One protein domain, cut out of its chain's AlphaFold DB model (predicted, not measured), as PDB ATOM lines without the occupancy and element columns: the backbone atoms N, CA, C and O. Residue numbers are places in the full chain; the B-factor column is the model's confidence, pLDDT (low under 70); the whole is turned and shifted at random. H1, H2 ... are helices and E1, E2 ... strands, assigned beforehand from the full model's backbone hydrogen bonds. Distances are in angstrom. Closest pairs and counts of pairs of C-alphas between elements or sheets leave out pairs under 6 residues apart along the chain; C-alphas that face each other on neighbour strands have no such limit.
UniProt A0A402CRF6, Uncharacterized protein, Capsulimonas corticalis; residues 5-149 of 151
ATOM      1  N   GLY A   5     -37.892 -19.225 -74.416       77.88
ATOM      2  CA  GLY A   5     -37.392 -20.200 -73.442       77.88
ATOM      3  C   GLY A   5     -37.921 -20.032 -72.009       77.88
ATOM      4  O   GLY A   5     -38.028 -21.026 -71.294       77.88
ATOM      5  N   ALA A   6     -38.273 -18.819 -71.573       82.69
ATOM      6  CA  ALA A   6     -38.737 -18.564 -70.208       82.69
ATOM      7  C   ALA A   6     -40.105 -19.212 -69.943       82.69
ATOM      8  O   ALA A   6     -40.272 -19.894 -68.934       82.69
ATOM      9  N   ASP A   7     -41.038 -19.089 -70.887       86.44
ATOM     10  CA  ASP A   7     -42.375 -19.684 -70.780       86.44
ATOM     11  C   ASP A   7     -42.303 -21.221 -70.740       86.44
ATOM     12  O   ASP A   7     -42.999 -21.871 -69.958       86.44
ATOM     13  N   THR A   8     -41.384 -21.807 -71.513       88.50
ATOM     14  CA  THR A   8     -41.120 -23.255 -71.503       88.50
ATOM     15  C   THR A   8     -40.570 -23.722 -70.154       88.50
ATOM     16  O   THR A   8     -41.018 -24.736 -69.615       88.50
ATOM     17  N   VAL A   9     -39.616 -22.985 -69.575       89.31
ATOM     18  CA  VAL A   9     -39.052 -23.308 -68.254       89.31
ATOM     19  C   VAL A   9     -40.119 -23.208 -67.163       89.31
ATOM     20  O   VAL A   9     -40.221 -24.117 -66.340       89.31
ATOM     21  N   ILE A  10     -40.945 -22.158 -67.181       89.50
ATOM     22  CA  ILE A  10     -42.046 -21.978 -66.223       89.50
ATOM     23  C   ILE A  10     -43.054 -23.127 -66.341       89.50
ATOM     24  O   ILE A  10     -43.427 -23.719 -65.328       89.50
ATOM     25  N   GLY A  11     -43.443 -23.498 -67.564       91.00
ATOM     26  CA  GLY A  11     -44.358 -24.615 -67.802       91.00
ATOM     27  C   GLY A  11     -43.807 -25.958 -67.312       91.00
ATOM     28  O   GLY A  11     -44.535 -26.746 -66.708       91.00
ATOM     29  N   ASN A  12     -42.513 -26.213 -67.516       92.12
ATOM     30  CA  ASN A  12     -41.863 -27.426 -67.015       92.12
ATOM     31  C   ASN A  12     -41.764 -27.440 -65.485       92.12
ATOM     32  O   ASN A  12     -41.974 -28.484 -64.871       92.12
ATOM     33  N   LEU A  13     -41.488 -26.291 -64.863       89.69
ATOM     34  CA  LEU A  13     -41.433 -26.178 -63.409       89.69
ATOM     35  C   LEU A  13     -42.809 -26.411 -62.773       89.69
ATOM     36  O   LEU A  13     -42.898 -27.137 -61.789       89.69
ATOM     37  N   ALA A  14     -43.874 -25.852 -63.352       89.38
ATOM     38  CA  ALA A  14     -45.239 -26.071 -62.877       89.38
ATOM     39  C   ALA A  14     -45.614 -27.563 -62.902       89.38
ATOM     40  O   ALA A  14     -46.052 -28.105 -61.889       89.38
ATOM     41  N   LYS A  15     -45.338 -28.254 -64.017       91.00
ATOM     42  CA  LYS A  15     -45.553 -29.708 -64.129       91.00
ATOM     43  C   LYS A  15     -44.765 -30.490 -63.085       91.00
ATOM     44  O   LYS A  15     -45.310 -31.380 -62.440       91.00
ATOM     45  N   TRP A  16     -43.496 -30.139 -62.885       88.94
ATOM     46  CA  TRP A  16     -42.662 -30.790 -61.881       88.94
ATOM     47  C   TRP A  16     -43.212 -30.605 -60.459       88.94
ATOM     48  O   TRP A  16     -43.204 -31.554 -59.675       88.94
ATOM     49  N   ILE A  17     -43.723 -29.416 -60.118       87.62
ATOM     50  CA  ILE A  17     -44.357 -29.157 -58.815       87.62
ATOM     51  C   ILE A  17     -45.599 -30.040 -58.637       87.62
ATOM     52  O   ILE A  17     -45.739 -30.687 -57.600       87.62
ATOM     53  N   GLU A  18     -46.466 -30.123 -59.649       89.56
ATOM     54  CA  GLU A  18     -47.667 -30.971 -59.604       89.56
ATOM     55  C   GLU A  18     -47.326 -32.458 -59.433       89.56
ATOM     56  O   GLU A  18     -47.943 -33.158 -58.627       89.56
ATOM     57  N   GLU A  19     -46.326 -32.955 -60.163       89.88
ATOM     58  CA  GLU A  19     -45.846 -34.334 -60.035       89.88
ATOM     59  C   GLU A  19     -45.299 -34.607 -58.630       89.88
ATOM     60  O   GLU A  19     -45.605 -35.640 -58.028       89.88
ATOM     61  N   ARG A  20     -44.533 -33.666 -58.068       87.94
ATOM     62  CA  ARG A  20     -44.004 -33.771 -56.702       87.94
ATOM     63  C   ARG A  20     -45.105 -33.770 -55.650       87.94
ATOM     64  O   ARG A  20     -45.019 -34.563 -54.714       87.94
ATOM     65  N   GLN A  21     -46.132 -32.939 -55.810       89.88
ATOM     66  CA  GLN A  21     -47.280 -32.912 -54.905       89.88
ATOM     67  C   GLN A  21     -48.028 -34.250 -54.926       89.88
ATOM     68  O   GLN A  21     -48.257 -34.834 -53.869       89.88
ATOM     69  N   LYS A  22     -48.317 -34.795 -56.117       91.38
ATOM     70  CA  LYS A  22     -48.972 -36.108 -56.262       91.38
ATOM     71  C   LYS A  22     -48.159 -37.238 -55.634       91.38
ATOM     72  O   LYS A  22     -48.720 -38.122 -54.992       91.38
ATOM     73  N   LEU A  23     -46.833 -37.215 -55.792       91.56
ATOM     74  CA  LEU A  23     -45.953 -38.199 -55.155       91.56
ATOM     75  C   LEU A  23     -45.958 -38.082 -53.626       91.56
ATOM     76  O   LEU A  23     -45.943 -39.105 -52.946       91.56
ATOM     77  N   ALA A  24     -45.995 -36.864 -53.080       91.44
ATOM     78  CA  ALA A  24     -46.079 -36.638 -51.636       91.44
ATOM     79  C   ALA A  24     -47.419 -37.085 -51.052       91.44
ATOM     80  O   ALA A  24     -47.442 -37.728 -50.003       91.44
ATOM     81  N   GLU A  25     -48.516 -36.817 -51.753       94.69
ATOM     82  CA  GLU A  25     -49.842 -37.307 -51.387       94.69
ATOM     83  C   GLU A  25     -49.901 -38.840 -51.407       94.69
ATOM     84  O   GLU A  25     -50.353 -39.454 -50.442       94.69
ATOM     85  N   LEU A  26     -49.380 -39.483 -52.458       94.88
ATOM     86  CA  LEU A  26     -49.304 -40.945 -52.539       94.88
ATOM     87  C   LEU A  26     -48.458 -41.533 -51.401       94.88
ATOM     88  O   LEU A  26     -48.873 -42.494 -50.757       94.88
ATOM     89  N   ALA A  27     -47.295 -40.939 -51.126       94.50
ATOM     90  CA  ALA A  27     -46.434 -41.367 -50.029       94.50
ATOM     91  C   ALA A  27     -47.155 -41.271 -48.680       94.50
ATOM     92  O   ALA A  27     -47.087 -42.202 -47.883       94.50
ATOM     93  N   MET A  28     -47.876 -40.174 -48.427       95.50
ATOM     94  CA  MET A  28     -48.629 -40.016 -47.185       95.50
ATOM     95  C   MET A  28     -49.802 -40.996 -47.093       95.50
ATOM     96  O   MET A  28     -50.029 -41.549 -46.023       95.50
ATOM     97  N   ASN A  29     -50.504 -41.273 -48.195       97.50
ATOM     98  CA  ASN A  29     -51.552 -42.299 -48.228       97.50
ATOM     99  C   ASN A  29     -51.012 -43.676 -47.816       97.50
ATOM    100  O   ASN A  29     -51.644 -44.378 -47.032       97.50
ATOM    101  N   GLU A  30     -49.817 -44.049 -48.282       97.50
ATOM    102  CA  GLU A  30     -49.170 -45.303 -47.877       97.50
ATOM    103  C   GLU A  30     -48.792 -45.317 -46.395       97.50
ATOM    104  O   GLU A  30     -49.017 -46.319 -45.715       97.50
ATOM    105  N   VAL A  31     -48.269 -44.202 -45.872       97.06
ATOM    106  CA  VAL A  31     -47.993 -44.058 -44.437       97.06
ATOM    107  C   VAL A  31     -49.279 -44.218 -43.624       97.06
ATOM    108  O   VAL A  31     -49.292 -44.956 -42.643       97.06
ATOM    109  N   MET A  32     -50.365 -43.555 -44.025       98.12
ATOM    110  CA  MET A  32     -51.638 -43.601 -43.304       98.12
ATOM    111  C   MET A  32     -52.273 -44.993 -43.338       98.12
ATOM    112  O   MET A  32     -52.744 -45.466 -42.306       98.12
ATOM    113  N   ALA A  33     -52.214 -45.687 -44.477       98.31
ATOM    114  CA  ALA A  33     -52.684 -47.065 -44.591       98.31
ATOM    115  C   ALA A  33     -51.881 -48.026 -43.697       98.31
ATOM    116  O   ALA A  33     -52.458 -48.899 -43.046       98.31
ATOM    117  N   ALA A  34     -50.556 -47.851 -43.627       98.12
ATOM    118  CA  ALA A  34     -49.706 -48.645 -42.746       98.12
ATOM    119  C   ALA A  34     -50.022 -48.378 -41.264       98.12
ATOM    120  O   ALA A  34     -50.223 -49.322 -40.500       98.12
ATOM    121  N   LEU A  35     -50.153 -47.105 -40.876       97.94
ATOM    122  CA  LEU A  35     -50.506 -46.711 -39.510       97.94
ATOM    123  C   LEU A  35     -51.882 -47.222 -39.082       97.94
ATOM    124  O   LEU A  35     -52.022 -47.697 -37.957       97.94
ATOM    125  N   GLU A  36     -52.879 -47.171 -39.969       98.19
ATOM    126  CA  GLU A  36     -54.194 -47.768 -39.724       98.19
ATOM    127  C   GLU A  36     -54.072 -49.275 -39.459       98.19
ATOM    128  O   GLU A  36     -54.652 -49.783 -38.500       98.19
ATOM    129  N   GLY A  37     -53.288 -49.985 -40.277       97.88
ATOM    130  CA  GLY A  37     -53.030 -51.414 -40.107       97.88
ATOM    131  C   GLY A  37     -52.387 -51.739 -38.758       97.88
ATOM    132  O   GLY A  37     -52.919 -52.560 -38.011       97.88
ATOM    133  N   TRP A  38     -51.294 -51.055 -38.413       97.62
ATOM    134  CA  TRP A  38     -50.581 -51.257 -37.148       97.62
ATOM    135  C   TRP A  38     -51.449 -50.923 -35.930       97.62
ATOM    136  O   TRP A  38     -51.496 -51.696 -34.972       97.62
ATOM    137  N   ALA A  39     -52.207 -49.824 -35.975       96.44
ATOM    138  CA  ALA A  39     -53.133 -49.443 -34.907       96.44
ATOM    139  C   ALA A  39     -54.239 -50.484 -34.688       96.44
ATOM    140  O   ALA A  39     -54.620 -50.744 -33.545       96.44
ATOM    141  N   LYS A  40     -54.712 -51.130 -35.760       95.94
ATOM    142  CA  LYS A  40     -55.701 -52.214 -35.684       95.94
ATOM    143  C   LYS A  40     -55.133 -53.519 -35.132       95.94
ATOM    144  O   LYS A  40     -55.876 -54.258 -34.496       95.94
ATOM    145  N   SER A  41     -53.863 -53.834 -35.384       95.19
ATOM    146  CA  SER A  41     -53.278 -55.129 -35.006       95.19
ATOM    147  C   SER A  41     -52.501 -55.130 -33.690       95.19
ATOM    148  O   SER A  41     -52.319 -56.194 -33.105       95.19
ATOM    149  N   GLU A  42     -52.011 -53.978 -33.228       92.69
ATOM    150  CA  GLU A  42     -51.007 -53.907 -32.153       92.69
ATOM    151  C   GLU A  42     -51.510 -53.268 -30.847       92.69
ATOM    152  O   GLU A  42     -50.707 -52.925 -29.970       92.69
ATOM    153  N   HIS A  43     -52.824 -53.089 -30.692       87.94
ATOM    154  CA  HIS A  43     -53.400 -52.542 -29.465       87.94
ATOM    155  C   HIS A  43     -53.329 -53.545 -28.297       87.94
ATOM    156  O   HIS A  43     -53.518 -54.750 -28.456       87.94
ATOM    157  N   ALA A  44     -53.072 -53.045 -27.084       86.69
ATOM    158  CA  ALA A  44     -52.782 -53.881 -25.911       86.69
ATOM    159  C   ALA A  44     -54.013 -54.554 -25.272       86.69
ATOM    160  O   ALA A  44     -53.868 -55.413 -24.400       86.69
ATOM    161  N   TYR A  45     -55.222 -54.145 -25.656       87.69
ATOM    162  CA  TYR A  45     -56.481 -54.684 -25.144       87.69
ATOM    163  C   TYR A  45     -57.171 -55.572 -26.181       87.69
ATOM    164  O   TYR A  45     -56.852 -55.548 -27.364       87.69
ATOM    165  N   THR A  46     -58.144 -56.364 -25.738       90.75
ATOM    166  CA  THR A  46     -59.008 -57.133 -26.640       90.75
ATOM    167  C   THR A  46     -60.258 -56.323 -26.960       90.75
ATOM    168  O   THR A  46     -61.104 -56.139 -26.081       90.75
ATOM    169  N   ASP A  47     -60.410 -55.883 -28.209       89.81
ATOM    170  CA  ASP A  47     -61.680 -55.330 -28.685       89.81
ATOM    171  C   ASP A  47     -62.679 -56.472 -28.920       89.81
ATOM    172  O   ASP A  47     -62.620 -57.207 -29.904       89.81
ATOM    173  N   ARG A  48     -63.603 -56.648 -27.973       90.31
ATOM    174  CA  ARG A  48     -64.634 -57.697 -28.028       90.31
ATOM    175  C   ARG A  48     -65.730 -57.423 -29.052       90.31
ATOM    176  O   ARG A  48     -66.424 -58.354 -29.448       90.31
ATOM    177  N   THR A  49     -65.926 -56.160 -29.413       92.62
ATOM    178  CA  THR A  49     -67.015 -55.717 -30.297       92.62
ATOM    179  C   THR A  49     -66.533 -55.408 -31.708       92.62
ATOM    180  O   THR A  49     -67.352 -55.261 -32.607       92.62
ATOM    181  N   ALA A  50     -65.215 -55.306 -31.887       92.81
ATOM    182  CA  ALA A  50     -64.557 -54.754 -33.063       92.81
ATOM    183  C   ALA A  50     -64.953 -53.296 -33.374       92.81
ATOM    184  O   ALA A  50     -64.610 -52.798 -34.443       92.81
ATOM    185  N   ASN A  51     -65.676 -52.598 -32.488       93.94
ATOM    186  CA  ASN A  51     -66.147 -51.237 -32.742       93.94
ATOM    187  C   ASN A  51     -64.980 -50.261 -32.856       93.94
ATOM    188  O   ASN A  51     -64.889 -49.539 -33.850       93.94
ATOM    189  N   THR A  52     -64.063 -50.282 -31.886       93.31
ATOM    190  CA  THR A  52     -62.881 -49.423 -31.930       93.31
ATOM    191  C   THR A  52     -62.036 -49.793 -33.127       93.31
ATOM    192  O   THR A  52     -61.804 -48.929 -33.968       93.31
ATOM    193  N   THR A  53     -61.675 -51.071 -33.285       95.12
ATOM    194  CA  THR A  53     -60.834 -51.534 -34.399       95.12
ATOM    195  C   THR A  53     -61.419 -51.144 -35.762       95.12
ATOM    196  O   THR A  53     -60.689 -50.663 -36.625       95.12
ATOM    197  N   ASN A  54     -62.730 -51.283 -35.975       96.06
ATOM    198  CA  ASN A  54     -63.379 -50.920 -37.242       96.06
ATOM    199  C   ASN A  54     -63.474 -49.405 -37.470       96.06
ATOM    200  O   ASN A  54     -63.576 -48.967 -38.620       96.06
ATOM    201  N   SER A  55     -63.448 -48.617 -36.394       96.12
ATOM    202  CA  SER A  55     -63.498 -47.156 -36.449       96.12
ATOM    203  C   SER A  55     -62.138 -46.503 -36.721       96.12
ATOM    204  O   SER A  55     -62.107 -45.326 -37.065       96.12
ATOM    205  N   ILE A  56     -61.029 -47.247 -36.605       97.50
ATOM    206  CA  ILE A  56     -59.687 -46.713 -36.870       97.50
ATOM    207  C   ILE A  56     -59.547 -46.382 -38.354       97.50
ATOM    208  O   ILE A  56     -59.773 -47.249 -39.211       97.50
ATOM    209  N   ARG A  57     -59.143 -45.140 -38.637       97.81
ATOM    210  CA  ARG A  57     -58.945 -44.604 -39.985       97.81
ATOM    211  C   ARG A  57     -57.655 -43.808 -40.089       97.81
ATOM    212  O   ARG A  57     -57.410 -42.921 -39.271       97.81
ATOM    213  N   GLY A  58     -56.862 -44.115 -41.108       97.75
ATOM    214  CA  GLY A  58     -55.764 -43.283 -41.582       97.75
ATOM    215  C   GLY A  58     -56.136 -42.633 -42.912       97.75
ATOM    216  O   GLY A  58     -56.469 -43.331 -43.866       97.75
ATOM    217  N   GLU A  59     -56.047 -41.308 -43.005       97.31
ATOM    218  CA  GLU A  59     -56.379 -40.569 -44.228       97.31
ATOM    219  C   GLU A  59     -55.464 -39.365 -44.467       97.31
ATOM    220  O   GLU A  59     -54.858 -38.826 -43.540       97.31
ATOM    221  N   VAL A  60     -55.367 -38.918 -45.720       96.94
ATOM    222  CA  VAL A  60     -54.743 -37.634 -46.062       96.94
ATOM    223  C   VAL A  60     -55.817 -36.553 -46.021       96.94
ATOM    224  O   VAL A  60     -56.652 -36.462 -46.915       96.94
ATOM    225  N   ALA A  61     -55.794 -35.731 -44.973       94.75
ATOM    226  CA  ALA A  61     -56.779 -34.670 -44.764       94.75
ATOM    227  C   ALA A  61     -56.469 -33.397 -45.573       94.75
ATOM    228  O   ALA A  61     -57.356 -32.589 -45.833       94.75
ATOM    229  N   GLU A  62     -55.204 -33.192 -45.946       93.19
ATOM    230  CA  GLU A  62     -54.753 -32.010 -46.683       93.19
ATOM    231  C   GLU A  62     -53.566 -32.382 -47.578       93.19
ATOM    232  O   GLU A  62     -52.612 -33.004 -47.111       93.19
ATOM    233  N   ALA A  63     -53.605 -31.985 -48.850       91.62
ATOM    234  CA  ALA A  63     -52.501 -32.154 -49.791       91.62
ATOM    235  C   ALA A  63     -52.360 -30.899 -50.658       91.62
ATOM    236  O   ALA A  63     -52.990 -30.757 -51.705       91.62
ATOM    237  N   THR A  64     -51.528 -29.969 -50.203       89.19
ATOM    238  CA  THR A  64     -51.163 -28.748 -50.929       89.19
ATOM    239  C   THR A  64     -49.702 -28.815 -51.371       89.19
ATOM    240  O   THR A  64     -48.966 -29.738 -51.018       89.19
ATOM    241  N   ALA A  65     -49.253 -27.823 -52.140       82.69
ATOM    242  CA  ALA A  65     -47.844 -27.704 -52.511       82.69
ATOM    243  C   ALA A  65     -46.921 -27.446 -51.300       82.69
ATOM    244  O   ALA A  65     -45.726 -27.729 -51.369       82.69
ATOM    245  N   GLU A  66     -47.459 -26.909 -50.201       83.31
ATOM    246  CA  GLU A  66     -46.694 -26.545 -49.002       83.31
ATOM    247  C   GLU A  66     -46.731 -27.637 -47.932       83.31
ATOM    248  O   GLU A  66     -45.731 -27.882 -47.254       83.31
ATOM    249  N   ILE A  67     -47.881 -28.297 -47.775       85.06
ATOM    250  CA  ILE A  67     -48.105 -29.278 -46.719       85.06
ATOM    251  C   ILE A  67     -48.923 -30.464 -47.220       85.06
ATOM    252  O   ILE A  67     -49.935 -30.314 -47.901       85.06
ATOM    253  N   VAL A  68     -48.500 -31.656 -46.805       89.62
ATOM    254  CA  VAL A  68     -49.313 -32.869 -46.868       89.62
ATOM    255  C   VAL A  68     -49.546 -33.340 -45.436       89.62
ATOM    256  O   VAL A  68     -48.590 -33.634 -44.715       89.62
ATOM    257  N   ARG A  69     -50.808 -33.377 -45.007       92.94
ATOM    258  CA  ARG A  69     -51.228 -33.718 -43.644       92.94
ATOM    259  C   ARG A  69     -51.963 -35.052 -43.644       92.94
ATOM    260  O   ARG A  69     -53.066 -35.158 -44.176       92.94
ATOM    261  N   GLY A  70     -51.361 -36.047 -43.002       94.56
ATOM    262  CA  GLY A  70     -52.037 -37.288 -42.634       94.56
ATOM    263  C   GLY A  70     -52.732 -37.166 -41.275       94.56
ATOM    264  O   GLY A  70     -52.218 -36.494 -40.377       94.56
ATOM    265  N   VAL A  71     -53.884 -37.813 -41.125       95.38
ATOM    266  CA  VAL A  71     -54.646 -37.913 -39.878       95.38
ATOM    267  C   VAL A  71     -54.907 -39.384 -39.585       95.38
ATOM    268  O   VAL A  71     -55.479 -40.098 -40.403       95.38
ATOM    269  N   LEU A  72     -54.492 -39.823 -38.397       96.38
ATOM    270  CA  LEU A  72     -54.842 -41.122 -37.833       96.38
ATOM    271  C   LEU A  72     -55.847 -40.888 -36.702       96.38
ATOM    272  O   LEU A  72     -55.563 -40.138 -35.769       96.38
ATOM    273  N   SER A  73     -57.015 -41.514 -36.794       95.31
ATOM    274  CA  SER A  73     -58.127 -41.307 -35.867       95.31
ATOM    275  C   SER A  73     -58.816 -42.619 -35.500       95.31
ATOM    276  O   SER A  73     -58.641 -43.639 -36.170       95.31
ATOM    277  N   ALA A  74     -59.598 -42.575 -34.427       95.38
ATOM    278  CA  ALA A  74     -60.545 -43.609 -34.034       95.38
ATOM    279  C   ALA A  74     -61.876 -42.934 -33.679       95.38
ATOM    280  O   ALA A  74     -61.897 -41.758 -33.306       95.38
ATOM    281  N   GLY A  75     -62.983 -43.638 -33.895       92.94
ATOM    282  CA  GLY A  75     -64.312 -43.032 -33.991       92.94
ATOM    283  C   GLY A  75     -65.226 -43.276 -32.798       92.94
ATOM    284  O   GLY A  75     -66.362 -42.808 -32.831       92.94
ATOM    285  N   MET A  76     -64.790 -44.013 -31.775       94.44
ATOM    286  CA  MET A  76     -65.626 -44.261 -30.605       94.44
ATOM    287  C   MET A  76     -65.398 -43.185 -29.549       94.44
ATOM    288  O   MET A  76     -64.260 -42.855 -29.223       94.44
ATOM    289  N   ASP A  77     -66.480 -42.701 -28.936       91.38
ATOM    290  CA  ASP A  77     -66.409 -41.684 -27.874       91.38
ATOM    291  C   ASP A  77     -65.459 -42.081 -26.739       91.38
ATOM    292  O   ASP A  77     -64.820 -41.232 -26.119       91.38
ATOM    293  N   TYR A  78     -65.350 -43.382 -26.464       88.88
ATOM    294  CA  TYR A  78     -64.496 -43.885 -25.399       88.88
ATOM    295  C   TYR A  78     -63.018 -44.052 -25.794       88.88
ATOM    296  O   TYR A  78     -62.183 -44.244 -24.908       88.88
ATOM    297  N   ASP A  79     -62.665 -43.941 -27.079       91.44
ATOM    298  CA  ASP A  79     -61.282 -44.093 -27.555       91.44
ATOM    299  C   ASP A  79     -60.367 -42.999 -26.983       91.44
ATOM    300  O   ASP A  79     -59.198 -43.253 -26.694       91.44
ATOM    301  N   ILE A  80     -60.912 -41.809 -26.695       89.06
ATOM    302  CA  ILE A  80     -60.176 -40.735 -26.012       89.06
ATOM    303  C   ILE A  80     -59.701 -41.159 -24.616       89.06
ATOM    304  O   ILE A  80     -58.583 -40.836 -24.207       89.06
ATOM    305  N   PHE A  81     -60.516 -41.928 -23.887       87.94
ATOM    306  CA  PHE A  81     -60.133 -42.445 -22.577       87.94
ATOM    307  C   PHE A  81     -59.093 -43.556 -22.714       87.94
ATOM    308  O   PHE A  81     -58.199 -43.639 -21.877       87.94
ATOM    309  N   LEU A  82     -59.158 -44.374 -23.769       88.62
ATOM    310  CA  LEU A  82     -58.140 -45.393 -24.033       88.62
ATOM    311  C   LEU A  82     -56.767 -44.761 -24.309       88.62
ATOM    312  O   LEU A  82     -55.762 -45.244 -23.785       88.62
ATOM    313  N   GLU A  83     -56.726 -43.651 -25.050       87.75
ATOM    314  CA  GLU A  83     -55.492 -42.905 -25.331       87.75
ATOM    315  C   GLU A  83     -54.914 -42.183 -24.102       87.75
ATOM    316  O   GLU A  83     -53.694 -42.187 -23.884       87.75
ATOM    317  N   LEU A  84     -55.769 -41.551 -23.292       88.50
ATOM    318  CA  LEU A  84     -55.324 -40.583 -22.283       88.50
ATOM    319  C   LEU A  84     -55.372 -41.094 -20.838       88.50
ATOM    320  O   LEU A  84     -54.519 -40.712 -20.032       88.50
ATOM    321  N   ALA A  85     -56.340 -41.938 -20.477       82.31
ATOM    322  CA  ALA A  85     -56.546 -42.359 -19.092       82.31
ATOM    323  C   ALA A  85     -55.550 -43.444 -18.653       82.31
ATOM    324  O   ALA A  85     -54.931 -44.119 -19.472       82.31
ATOM    325  N   HIS A  86     -55.408 -43.642 -17.337       82.38
ATOM    326  CA  HIS A  86     -54.522 -44.657 -16.741       82.38
ATOM    327  C   HIS A  86     -53.087 -44.629 -17.286       82.38
ATOM    328  O   HIS A  86     -52.526 -45.671 -17.622       82.38
ATOM    329  N   ASP A  87     -52.520 -43.427 -17.417       79.19
ATOM    330  CA  ASP A  87     -51.210 -43.215 -18.040       79.19
ATOM    331  C   ASP A  87     -51.125 -43.885 -19.426       79.19
ATOM    332  O   ASP A  87     -50.138 -44.540 -19.776       79.19
ATOM    333  N   GLY A  88     -52.227 -43.756 -20.187       82.00
ATOM    334  CA  GLY A  88     -52.552 -44.383 -21.476       82.00
ATOM    335  C   GLY A  88     -52.017 -45.799 -21.627       82.00
ATOM    336  O   GLY A  88     -51.423 -46.147 -22.647       82.00
ATOM    337  N   LYS A  89     -52.235 -46.614 -20.594       86.56
ATOM    338  CA  LYS A  89     -51.996 -48.060 -20.597       86.56
ATOM    339  C   LYS A  89     -52.641 -48.761 -21.800       86.56
ATOM    340  O   LYS A  89     -52.157 -49.808 -22.225       86.56
ATOM    341  N   TRP A  90     -53.721 -48.187 -22.327       89.62
ATOM    342  CA  TRP A  90     -54.517 -48.730 -23.426       89.62
ATOM    343  C   TRP A  90     -54.420 -47.914 -24.719       89.62
ATOM    344  O   TRP A  90     -55.170 -48.184 -25.654       89.62
ATOM    345  N   ALA A  91     -53.497 -46.951 -24.786       90.56
ATOM    346  CA  ALA A  91     -53.291 -46.126 -25.967       90.56
ATOM    347  C   ALA A  91     -52.845 -46.983 -27.161       90.56
ATOM    348  O   ALA A  91     -52.080 -47.941 -27.000       90.56
ATOM    349  N   PHE A  92     -53.298 -46.634 -28.361       93.06
ATOM    350  CA  PHE A  92     -53.090 -47.423 -29.572       93.06
ATOM    351  C   PHE A  92     -52.774 -46.578 -30.814       93.06
ATOM    352  O   PHE A  92     -52.021 -47.042 -31.662       93.06
ATOM    353  N   LEU A  93     -53.237 -45.330 -30.905       93.81
ATOM    354  CA  LEU A  93     -52.915 -44.412 -31.997       93.81
ATOM    355  C   LEU A  93     -51.522 -43.800 -31.816       93.81
ATOM    356  O   LEU A  93     -50.630 -43.996 -32.644       93.81
ATOM    357  N   TRP A  94     -51.295 -43.090 -30.705       90.56
ATOM    358  CA  TRP A  94     -50.023 -42.398 -30.480       90.56
ATOM    359  C   TRP A  94     -48.823 -43.349 -30.313       90.56
ATOM    360  O   TRP A  94     -47.769 -43.105 -30.915       90.56
ATOM    361  N   PRO A  95     -48.930 -44.463 -29.557       91.12
ATOM    362  CA  PRO A  95     -47.818 -45.400 -29.416       91.12
ATOM    363  C   PRO A  95     -47.390 -46.042 -30.735       91.12
ATOM    364  O   PRO A  95     -46.199 -46.284 -30.919       91.12
ATOM    365  N   VAL A  96     -48.331 -46.296 -31.649       93.88
ATOM    366  CA  VAL A  96     -48.040 -46.873 -32.968       93.88
ATOM    367  C   VAL A  96     -47.226 -45.908 -33.822       93.88
ATOM    368  O   VAL A  96     -46.223 -46.316 -34.405       93.88
ATOM    369  N   ILE A  97     -47.565 -44.617 -33.814       91.88
ATOM    370  CA  ILE A  97     -46.783 -43.587 -34.513       91.88
ATOM    371  C   ILE A  97     -45.336 -43.554 -33.999       91.88
ATOM    372  O   ILE A  97     -44.403 -43.533 -34.798       91.88
ATOM    373  N   ILE A  98     -45.132 -43.587 -32.676       90.06
ATOM    374  CA  ILE A  98     -43.778 -43.594 -32.093       90.06
ATOM    375  C   ILE A  98     -43.026 -44.877 -32.457       90.06
ATOM    376  O   ILE A  98     -41.850 -44.829 -32.806       90.06
ATOM    377  N   ARG A  99     -43.681 -46.035 -32.331       91.69
ATOM    378  CA  ARG A  99     -43.056 -47.342 -32.569       91.69
ATOM    379  C   ARG A  99     -42.573 -47.481 -34.010       91.69
ATOM    380  O   ARG A  99     -41.484 -48.003 -34.226       91.69
ATOM    381  N   HIS A 100     -43.356 -46.971 -34.957       93.81
ATOM    382  CA  HIS A 100     -43.091 -47.070 -36.388       93.81
ATOM    383  C   HIS A 100     -42.495 -45.798 -36.995       93.81
ATOM    384  O   HIS A 100     -42.474 -45.663 -38.215       93.81
ATOM    385  N   GLU A 101     -41.958 -44.875 -36.189       89.25
ATOM    386  CA  GLU A 101     -41.355 -43.626 -36.685       89.25
ATOM    387  C   GLU A 101     -40.347 -43.891 -37.815       89.25
ATOM    388  O   GLU A 101     -40.376 -43.244 -38.864       89.25
ATOM    389  N   GLN A 102     -39.487 -44.899 -37.645       88.81
ATOM    390  CA  GLN A 102     -38.492 -45.237 -38.658       88.81
ATOM    391  C   GLN A 102     -39.114 -45.841 -39.924       88.81
ATOM    392  O   GLN A 102     -38.638 -45.548 -41.022       88.81
ATOM    393  N   ASP A 103     -40.179 -46.634 -39.801       93.19
ATOM    394  CA  ASP A 103     -40.894 -47.207 -40.945       93.19
ATOM    395  C   ASP A 103     -41.624 -46.120 -41.739       93.19
ATOM    396  O   ASP A 103     -41.517 -46.077 -42.964       93.19
ATOM    397  N   ILE A 104     -42.262 -45.172 -41.044       92.19
ATOM    398  CA  ILE A 104     -42.865 -43.970 -41.636       92.19
ATOM    399  C   ILE A 104     -41.811 -43.212 -42.454       92.19
ATOM    400  O   ILE A 104     -42.017 -42.919 -43.633       92.19
ATOM    401  N   LEU A 105     -40.646 -42.937 -41.859       88.88
ATOM    402  CA  LEU A 105     -39.552 -42.255 -42.555       88.88
ATOM    403  C   LEU A 105     -39.036 -43.057 -43.757       88.88
ATOM    404  O   LEU A 105     -38.667 -42.462 -44.769       88.88
ATOM    405  N   ASN A 106     -39.010 -44.386 -43.669       89.88
ATOM    406  CA  ASN A 106     -38.575 -45.248 -44.765       89.88
ATOM    407  C   ASN A 106     -39.566 -45.223 -45.941       89.88
ATOM    408  O   ASN A 106     -39.123 -45.111 -47.085       89.88
ATOM    409  N   ILE A 107     -40.878 -45.256 -45.677       91.31
ATOM    410  CA  ILE A 107     -41.923 -45.098 -46.705       91.31
ATOM    411  C   ILE A 107     -41.771 -43.739 -47.397       91.31
ATOM    412  O   ILE A 107     -41.706 -43.660 -48.623       91.31
ATOM    413  N   LEU A 108     -41.623 -42.662 -46.622       90.56
ATOM    414  CA  LEU A 108     -41.461 -41.321 -47.186       90.56
ATOM    415  C   LEU A 108     -40.193 -41.209 -48.044       90.56
ATOM    416  O   LEU A 108     -40.238 -40.655 -49.143       90.56
ATOM    417  N   ARG A 109     -39.062 -41.762 -47.590       87.38
ATOM    418  CA  ARG A 109     -37.798 -41.751 -48.350       87.38
ATOM    419  C   ARG A 109     -37.882 -42.565 -49.636       87.38
ATOM    420  O   ARG A 109     -37.345 -42.117 -50.648       87.38
ATOM    421  N   SER A 110     -38.536 -43.727 -49.616       88.38
ATOM    422  CA  SER A 110     -38.642 -44.590 -50.800       88.38
ATOM    423  C   SER A 110     -39.452 -43.934 -51.921       88.38
ATOM    424  O   SER A 110     -39.129 -44.114 -53.094       88.38
ATOM    425  N   ARG A 111     -40.459 -43.122 -51.569       87.88
ATOM    426  CA  ARG A 111     -41.323 -42.417 -52.529       87.88
ATOM    427  C   ARG A 111     -40.793 -41.049 -52.955       87.88
ATOM    428  O   ARG A 111     -40.934 -40.687 -54.119       87.88
ATOM    429  N   LEU A 112     -40.189 -40.288 -52.039       86.00
ATOM    430  CA  LEU A 112     -39.779 -38.894 -52.286       86.00
ATOM    431  C   LEU A 112     -38.290 -38.713 -52.607       86.00
ATOM    432  O   LEU A 112     -37.889 -37.650 -53.095       86.00
ATOM    433  N   GLY A 113     -37.477 -39.739 -52.352       81.12
ATOM    434  CA  GLY A 113     -36.020 -39.683 -52.410       81.12
ATOM    435  C   GLY A 113     -35.392 -39.128 -51.125       81.12
ATOM    436  O   GLY A 113     -35.997 -38.338 -50.394       81.12
ATOM    437  N   ASN A 114     -34.146 -39.530 -50.850       70.56
ATOM    438  CA  ASN A 114     -33.421 -39.156 -49.626       70.56
ATOM    439  C   ASN A 114     -33.242 -37.637 -49.464       70.56
ATOM    440  O   ASN A 114     -33.346 -37.126 -48.348       70.56
ATOM    441  N   ASP A 115     -33.034 -36.912 -50.563       66.00
ATOM    442  CA  ASP A 115     -32.747 -35.473 -50.534       66.00
ATOM    443  C   ASP A 115     -33.978 -34.637 -50.161       66.00
ATOM    444  O   ASP A 115     -33.855 -33.611 -49.493       66.00
ATOM    445  N   ALA A 116     -35.180 -35.084 -50.541       64.25
ATOM    446  CA  ALA A 116     -36.430 -34.389 -50.229       64.25
ATOM    447  C   ALA A 116     -36.766 -34.482 -48.732       64.25
ATOM    448  O   ALA A 116     -37.111 -33.482 -48.100       64.25
ATOM    449  N   VAL A 117     -36.593 -35.670 -48.144       60.97
ATOM    450  CA  VAL A 117     -36.801 -35.888 -46.706       60.97
ATOM    451  C   VAL A 117     -35.693 -35.202 -45.899       60.97
ATOM    452  O   VAL A 117     -35.986 -34.488 -44.945       60.97
ATOM    453  N   GLY A 118     -34.428 -35.328 -46.320       55.03
ATOM    454  CA  GLY A 118     -33.282 -34.672 -45.680       55.03
ATOM    455  C   GLY A 118     -33.357 -33.141 -45.688       55.03
ATOM    456  O   GLY A 118     -33.047 -32.500 -44.685       55.03
ATOM    457  N   ALA A 119     -33.825 -32.538 -46.784       56.81
ATOM    458  CA  ALA A 119     -33.988 -31.091 -46.879       56.81
ATOM    459  C   ALA A 119     -35.175 -30.556 -46.060       56.81
ATOM    460  O   ALA A 119     -35.091 -29.447 -45.531       56.81
ATOM    461  N   SER A 120     -36.261 -31.329 -45.931       55.72
ATOM    462  CA  SER A 120     -37.390 -31.000 -45.047       55.72
ATOM    463  C   SER A 120     -36.973 -31.028 -43.572       55.72
ATOM    464  O   SER A 120     -37.237 -30.071 -42.849       55.72
ATOM    465  N   LEU A 121     -36.195 -32.046 -43.167       51.28
ATOM    466  CA  LEU A 121     -35.581 -32.160 -41.832       51.28
ATOM    467  C   LEU A 121     -34.652 -30.980 -41.477       51.28
ATOM    468  O   LEU A 121     -34.433 -30.698 -40.299       51.28
ATOM    469  N   SER A 122     -34.088 -30.311 -42.487       52.12
ATOM    470  CA  SER A 122     -33.165 -29.180 -42.337       52.12
ATOM    471  C   SER A 122     -33.869 -27.811 -42.339       52.12
ATOM    472  O   SER A 122     -33.474 -26.931 -41.576       52.12
ATOM    473  N   ARG A 123     -34.922 -27.622 -43.155       51.50
ATOM    474  CA  ARG A 123     -35.603 -26.321 -43.338       51.50
ATOM    475  C   ARG A 123     -36.766 -26.065 -42.383       51.50
ATOM    476  O   ARG A 123     -36.960 -24.928 -41.968       51.50
ATOM    477  N   SER A 124     -37.527 -27.097 -42.037       46.22
ATOM    478  CA  SER A 124     -38.525 -27.049 -40.969       46.22
ATOM    479  C   SER A 124     -37.891 -27.779 -39.804       46.22
ATOM    480  O   SER A 124     -37.534 -28.937 -39.986       46.22
ATOM    481  N   GLY A 125     -37.619 -27.101 -38.683       50.75
ATOM    482  CA  GLY A 125     -36.797 -27.640 -37.594       50.75
ATOM    483  C   GLY A 125     -37.130 -29.100 -37.306       50.75
ATOM    484  O   GLY A 125     -38.144 -29.339 -36.679       50.75
ATOM    485  N   SER A 126     -36.291 -30.010 -37.830       55.19
ATOM    486  CA  SER A 126     -36.367 -31.476 -37.856       55.19
ATOM    487  C   SER A 126     -37.757 -32.095 -37.648       55.19
ATOM    488  O   SER A 126     -38.319 -31.977 -36.570       55.19
ATOM    489  N   LEU A 127     -38.265 -32.914 -38.582       55.47
ATOM    490  CA  LEU A 127     -39.398 -33.818 -38.291       55.47
ATOM    491  C   LEU A 127     -39.199 -34.553 -36.961       55.47
ATOM    492  O   LEU A 127     -40.158 -34.681 -36.220       55.47
ATOM    493  N   ALA A 128     -37.970 -34.945 -36.604       59.22
ATOM    494  CA  ALA A 128     -37.689 -35.553 -35.302       59.22
ATOM    495  C   ALA A 128     -37.931 -34.588 -34.123       59.22
ATOM    496  O   ALA A 128     -38.375 -35.013 -33.061       59.22
ATOM    497  N   LYS A 129     -37.685 -33.283 -34.296       64.62
ATOM    498  CA  LYS A 129     -38.094 -32.246 -33.339       64.62
ATOM    499  C   LYS A 129     -39.616 -32.086 -33.324       64.62
ATOM    500  O   LYS A 129     -40.173 -32.076 -32.239       64.62
ATOM    501  N   SER A 130     -40.298 -32.071 -34.469       66.50
ATOM    502  CA  SER A 130     -41.770 -32.060 -34.514       66.50
ATOM    503  C   SER A 130     -42.385 -33.295 -33.841       66.50
ATOM    504  O   SER A 130     -43.355 -33.168 -33.098       66.50
ATOM    505  N   PHE A 131     -41.798 -34.479 -34.029       65.81
ATOM    506  CA  PHE A 131     -42.167 -35.710 -33.325       65.81
ATOM    507  C   PHE A 131     -41.871 -35.604 -31.824       65.81
ATOM    508  O   PHE A 131     -42.701 -36.006 -31.009       65.81
ATOM    509  N   ALA A 132     -40.732 -35.028 -31.428       69.25
ATOM    510  CA  ALA A 132     -40.390 -34.799 -30.023       69.25
ATOM    511  C   ALA A 132     -41.334 -33.789 -29.342       69.25
ATOM    512  O   ALA A 132     -41.757 -34.012 -28.204       69.25
ATOM    513  N   ASP A 133     -41.703 -32.717 -30.040       76.69
ATOM    514  CA  ASP A 133     -42.640 -31.694 -29.578       76.69
ATOM    515  C   ASP A 133     -44.049 -32.293 -29.462       76.69
ATOM    516  O   ASP A 133     -44.688 -32.175 -28.417       76.69
ATOM    517  N   ALA A 134     -44.501 -33.047 -30.469       73.38
ATOM    518  CA  ALA A 134     -45.775 -33.761 -30.432       73.38
ATOM    519  C   ALA A 134     -45.821 -34.806 -29.301       73.38
ATOM    520  O   ALA A 134     -46.807 -34.890 -28.570       73.38
ATOM    521  N   LYS A 135     -44.718 -35.528 -29.059       75.31
ATOM    522  CA  LYS A 135     -44.575 -36.451 -27.920       75.31
ATOM    523  C   LYS A 135     -44.664 -35.732 -26.580       75.31
ATOM    524  O   LYS A 135     -45.215 -36.281 -25.627       75.31
ATOM    525  N   THR A 136     -44.111 -34.527 -26.494       81.44
ATOM    526  CA  THR A 136     -44.170 -33.698 -25.286       81.44
ATOM    527  C   THR A 136     -45.588 -33.187 -25.046       81.44
ATOM    528  O   THR A 136     -46.088 -33.303 -23.930       81.44
ATOM    529  N   ASN A 137     -46.271 -32.716 -26.090       80.81
ATOM    530  CA  ASN A 137     -47.665 -32.281 -26.003       80.81
ATOM    531  C   ASN A 137     -48.585 -33.428 -25.573       80.81
ATOM    532  O   ASN A 137     -49.316 -33.277 -24.599       80.81
ATOM    533  N   PHE A 138     -48.449 -34.610 -26.183       78.75
ATOM    534  CA  PHE A 138     -49.225 -35.790 -25.793       78.75
ATOM    535  C   PHE A 138     -49.003 -36.182 -24.321       78.75
ATOM    536  O   PHE A 138     -49.941 -36.528 -23.605       78.75
ATOM    537  N   ARG A 139     -47.761 -36.087 -23.825       79.81
ATOM    538  CA  ARG A 139     -47.458 -36.296 -22.398       79.81
ATOM    539  C   ARG A 139     -48.139 -35.262 -21.498       79.81
ATOM    540  O   ARG A 139     -48.647 -35.630 -20.442       79.81
ATOM    541  N   ASN A 140     -48.161 -33.995 -21.904       82.94
ATOM    542  CA  ASN A 140     -48.821 -32.931 -21.147       82.94
ATOM    543  C   ASN A 140     -50.345 -33.119 -21.117       82.94
ATOM    544  O   ASN A 140     -50.962 -32.936 -20.068       82.94
ATOM    545  N   ASP A 141     -50.945 -33.534 -22.232       80.94
ATOM    546  CA  ASP A 141     -52.384 -33.793 -22.316       80.94
ATOM    547  C   ASP A 141     -52.797 -34.981 -21.438       80.94
ATOM    548  O   ASP A 141     -53.792 -34.903 -20.717       80.94
ATOM    549  N   ARG A 142     -51.969 -36.033 -21.372       78.88
ATOM    550  CA  ARG A 142     -52.140 -37.125 -20.396       78.88
ATOM    551  C   ARG A 142     -52.073 -36.645 -18.951       78.88
ATOM    552  O   ARG A 142     -52.908 -37.039 -18.141       78.88
ATOM    553  N   ALA A 143     -51.098 -35.798 -18.619       81.25
ATOM    554  CA  ALA A 143     -50.967 -35.259 -17.267       81.25
ATOM    555  C   ALA A 143     -52.213 -34.452 -16.857       81.25
ATOM    556  O   ALA A 143     -52.665 -34.547 -15.717       81.25
ATOM    557  N   ARG A 144     -52.813 -33.713 -17.799       80.50
ATOM    558  CA  ARG A 144     -54.074 -32.988 -17.585       80.50
ATOM    559  C   ARG A 144     -55.270 -33.923 -17.417       80.50
ATOM    560  O   ARG A 144     -56.064 -33.718 -16.506       80.50
ATOM    561  N   ALA A 145     -55.382 -34.958 -18.247       75.62
ATOM    562  CA  ALA A 145     -56.458 -35.943 -18.144       75.62
ATOM    563  C   ALA A 145     -56.420 -36.702 -16.804       75.62
ATOM    564  O   ALA A 145     -57.460 -36.909 -16.181       75.62
ATOM    565  N   ALA A 146     -55.225 -37.047 -16.314       71.38
ATOM    566  CA  ALA A 146     -55.048 -37.689 -15.012       71.38
ATOM    567  C   ALA A 146     -55.454 -36.784 -13.832       71.38
ATOM    568  O   ALA A 146     -55.960 -37.285 -12.833       71.38
ATOM    569  N   ALA A 147     -55.271 -35.464 -13.947       73.44
ATOM    570  CA  ALA A 147     -55.638 -34.510 -12.899       73.44
ATOM    571  C   ALA A 147     -57.158 -34.296 -12.762       73.44
ATOM    572  O   ALA A 147     -57.619 -33.913 -11.693       73.44
ATOM    573  N   HIS A 148     -57.937 -34.551 -13.819       62.81
ATOM    574  CA  HIS A 148     -59.397 -34.378 -13.826       62.81
ATOM    575  C   HIS A 148     -60.195 -35.659 -13.534       62.81
ATOM    576  O   HIS A 148     -61.411 -35.588 -13.398       62.81
ATOM    577  N   GLY A 149     -59.540 -36.821 -13.436       55.03
ATOM    578  CA  GLY A 149     -60.176 -38.113 -13.138       55.03
ATOM    579  C   GLY A 149     -60.004 -38.598 -11.693       55.03
ATOM    580  O   GLY A 149     -60.101 -39.800 -11.460       55.03
TER     581      GLY A 149
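AT A GLANCE: This is residues 5 to 149 of the 151 residues of an uncharacterized protein of Capsulimonas corticalis (UniProt A0A402CRF6). A long helix, H1, sticks out of the body with residues 5 to 16 as a free arm; farther along, the hairpin E1 and E2 packs on one side of it and H5 on another. A second long helix, H7, lies across the body from H1, reached through H6. The printed part has 145 residues, with named elements in the order H1 H2 E1 E2 H3 H4 H5 H6 H7: mostly helix, with one antiparallel sheet, E1 - E2. It is loose, radius of gyration of the C-alphas 18.3 A, spanning 66 by 31 by 22 A.

HOW THE PARTS SIT: Begin with the hub, H1, residues 5 to 41. Its residues 39 to 40 alone only just touch H2, residues 51 to 55, with 3 pairs of C-alphas within 8 A, Lys 40 and Thr 53 closest at 5.3 A. Next find the hairpin of E1, residues 57 to 63, and E2, residues 68 to 73, where N 59 and O 71 are within hydrogen-bond range at 2.9 A. The closest C-alphas of H1 and E1, Met 32 and Gly 58, are 4.5 A apart. H3, residues 79 to 84, follows. H4, residues 93 to 99, touches H1 residues 35 to 39 alone, about perpendicular at 77 degrees, closest C-alphas Ala 39 and Leu 93, 5.8 A. H5, residues 101 to 112, touches H1 residues 20 to 31 alone at a shallow tilt of 30 degrees, opposite ways, closest C-alphas Ala 27 and Leu 108, 5.7 A. H6, residues 114 to 123, leads to H7, residues 127 to 148; they only just touch, only at the corner, with 3 pairs. H7 residues 141 to 146 alone touch H3, closest C-alphas Arg 142 and Leu 84, 5.1 A. In H1 to H7 every O i to N i+4 pair is within hydrogen-bond range.

IN THESE COORDINATES: Find C-alpha 5 at (-37.392, -20.200, -73.442); from there H1 runs 54.3 A. H7 runs 31.6 A to C-alpha 148 at (-59.397, -34.378, -13.826).

THE WHOLE: The C-alphas farthest apart, Gly 5 and Gly 149, are 66.9 A apart. The printed part has no cut and no long link. Confidence is under 70 at residues 115 to 132 and 148 to 149.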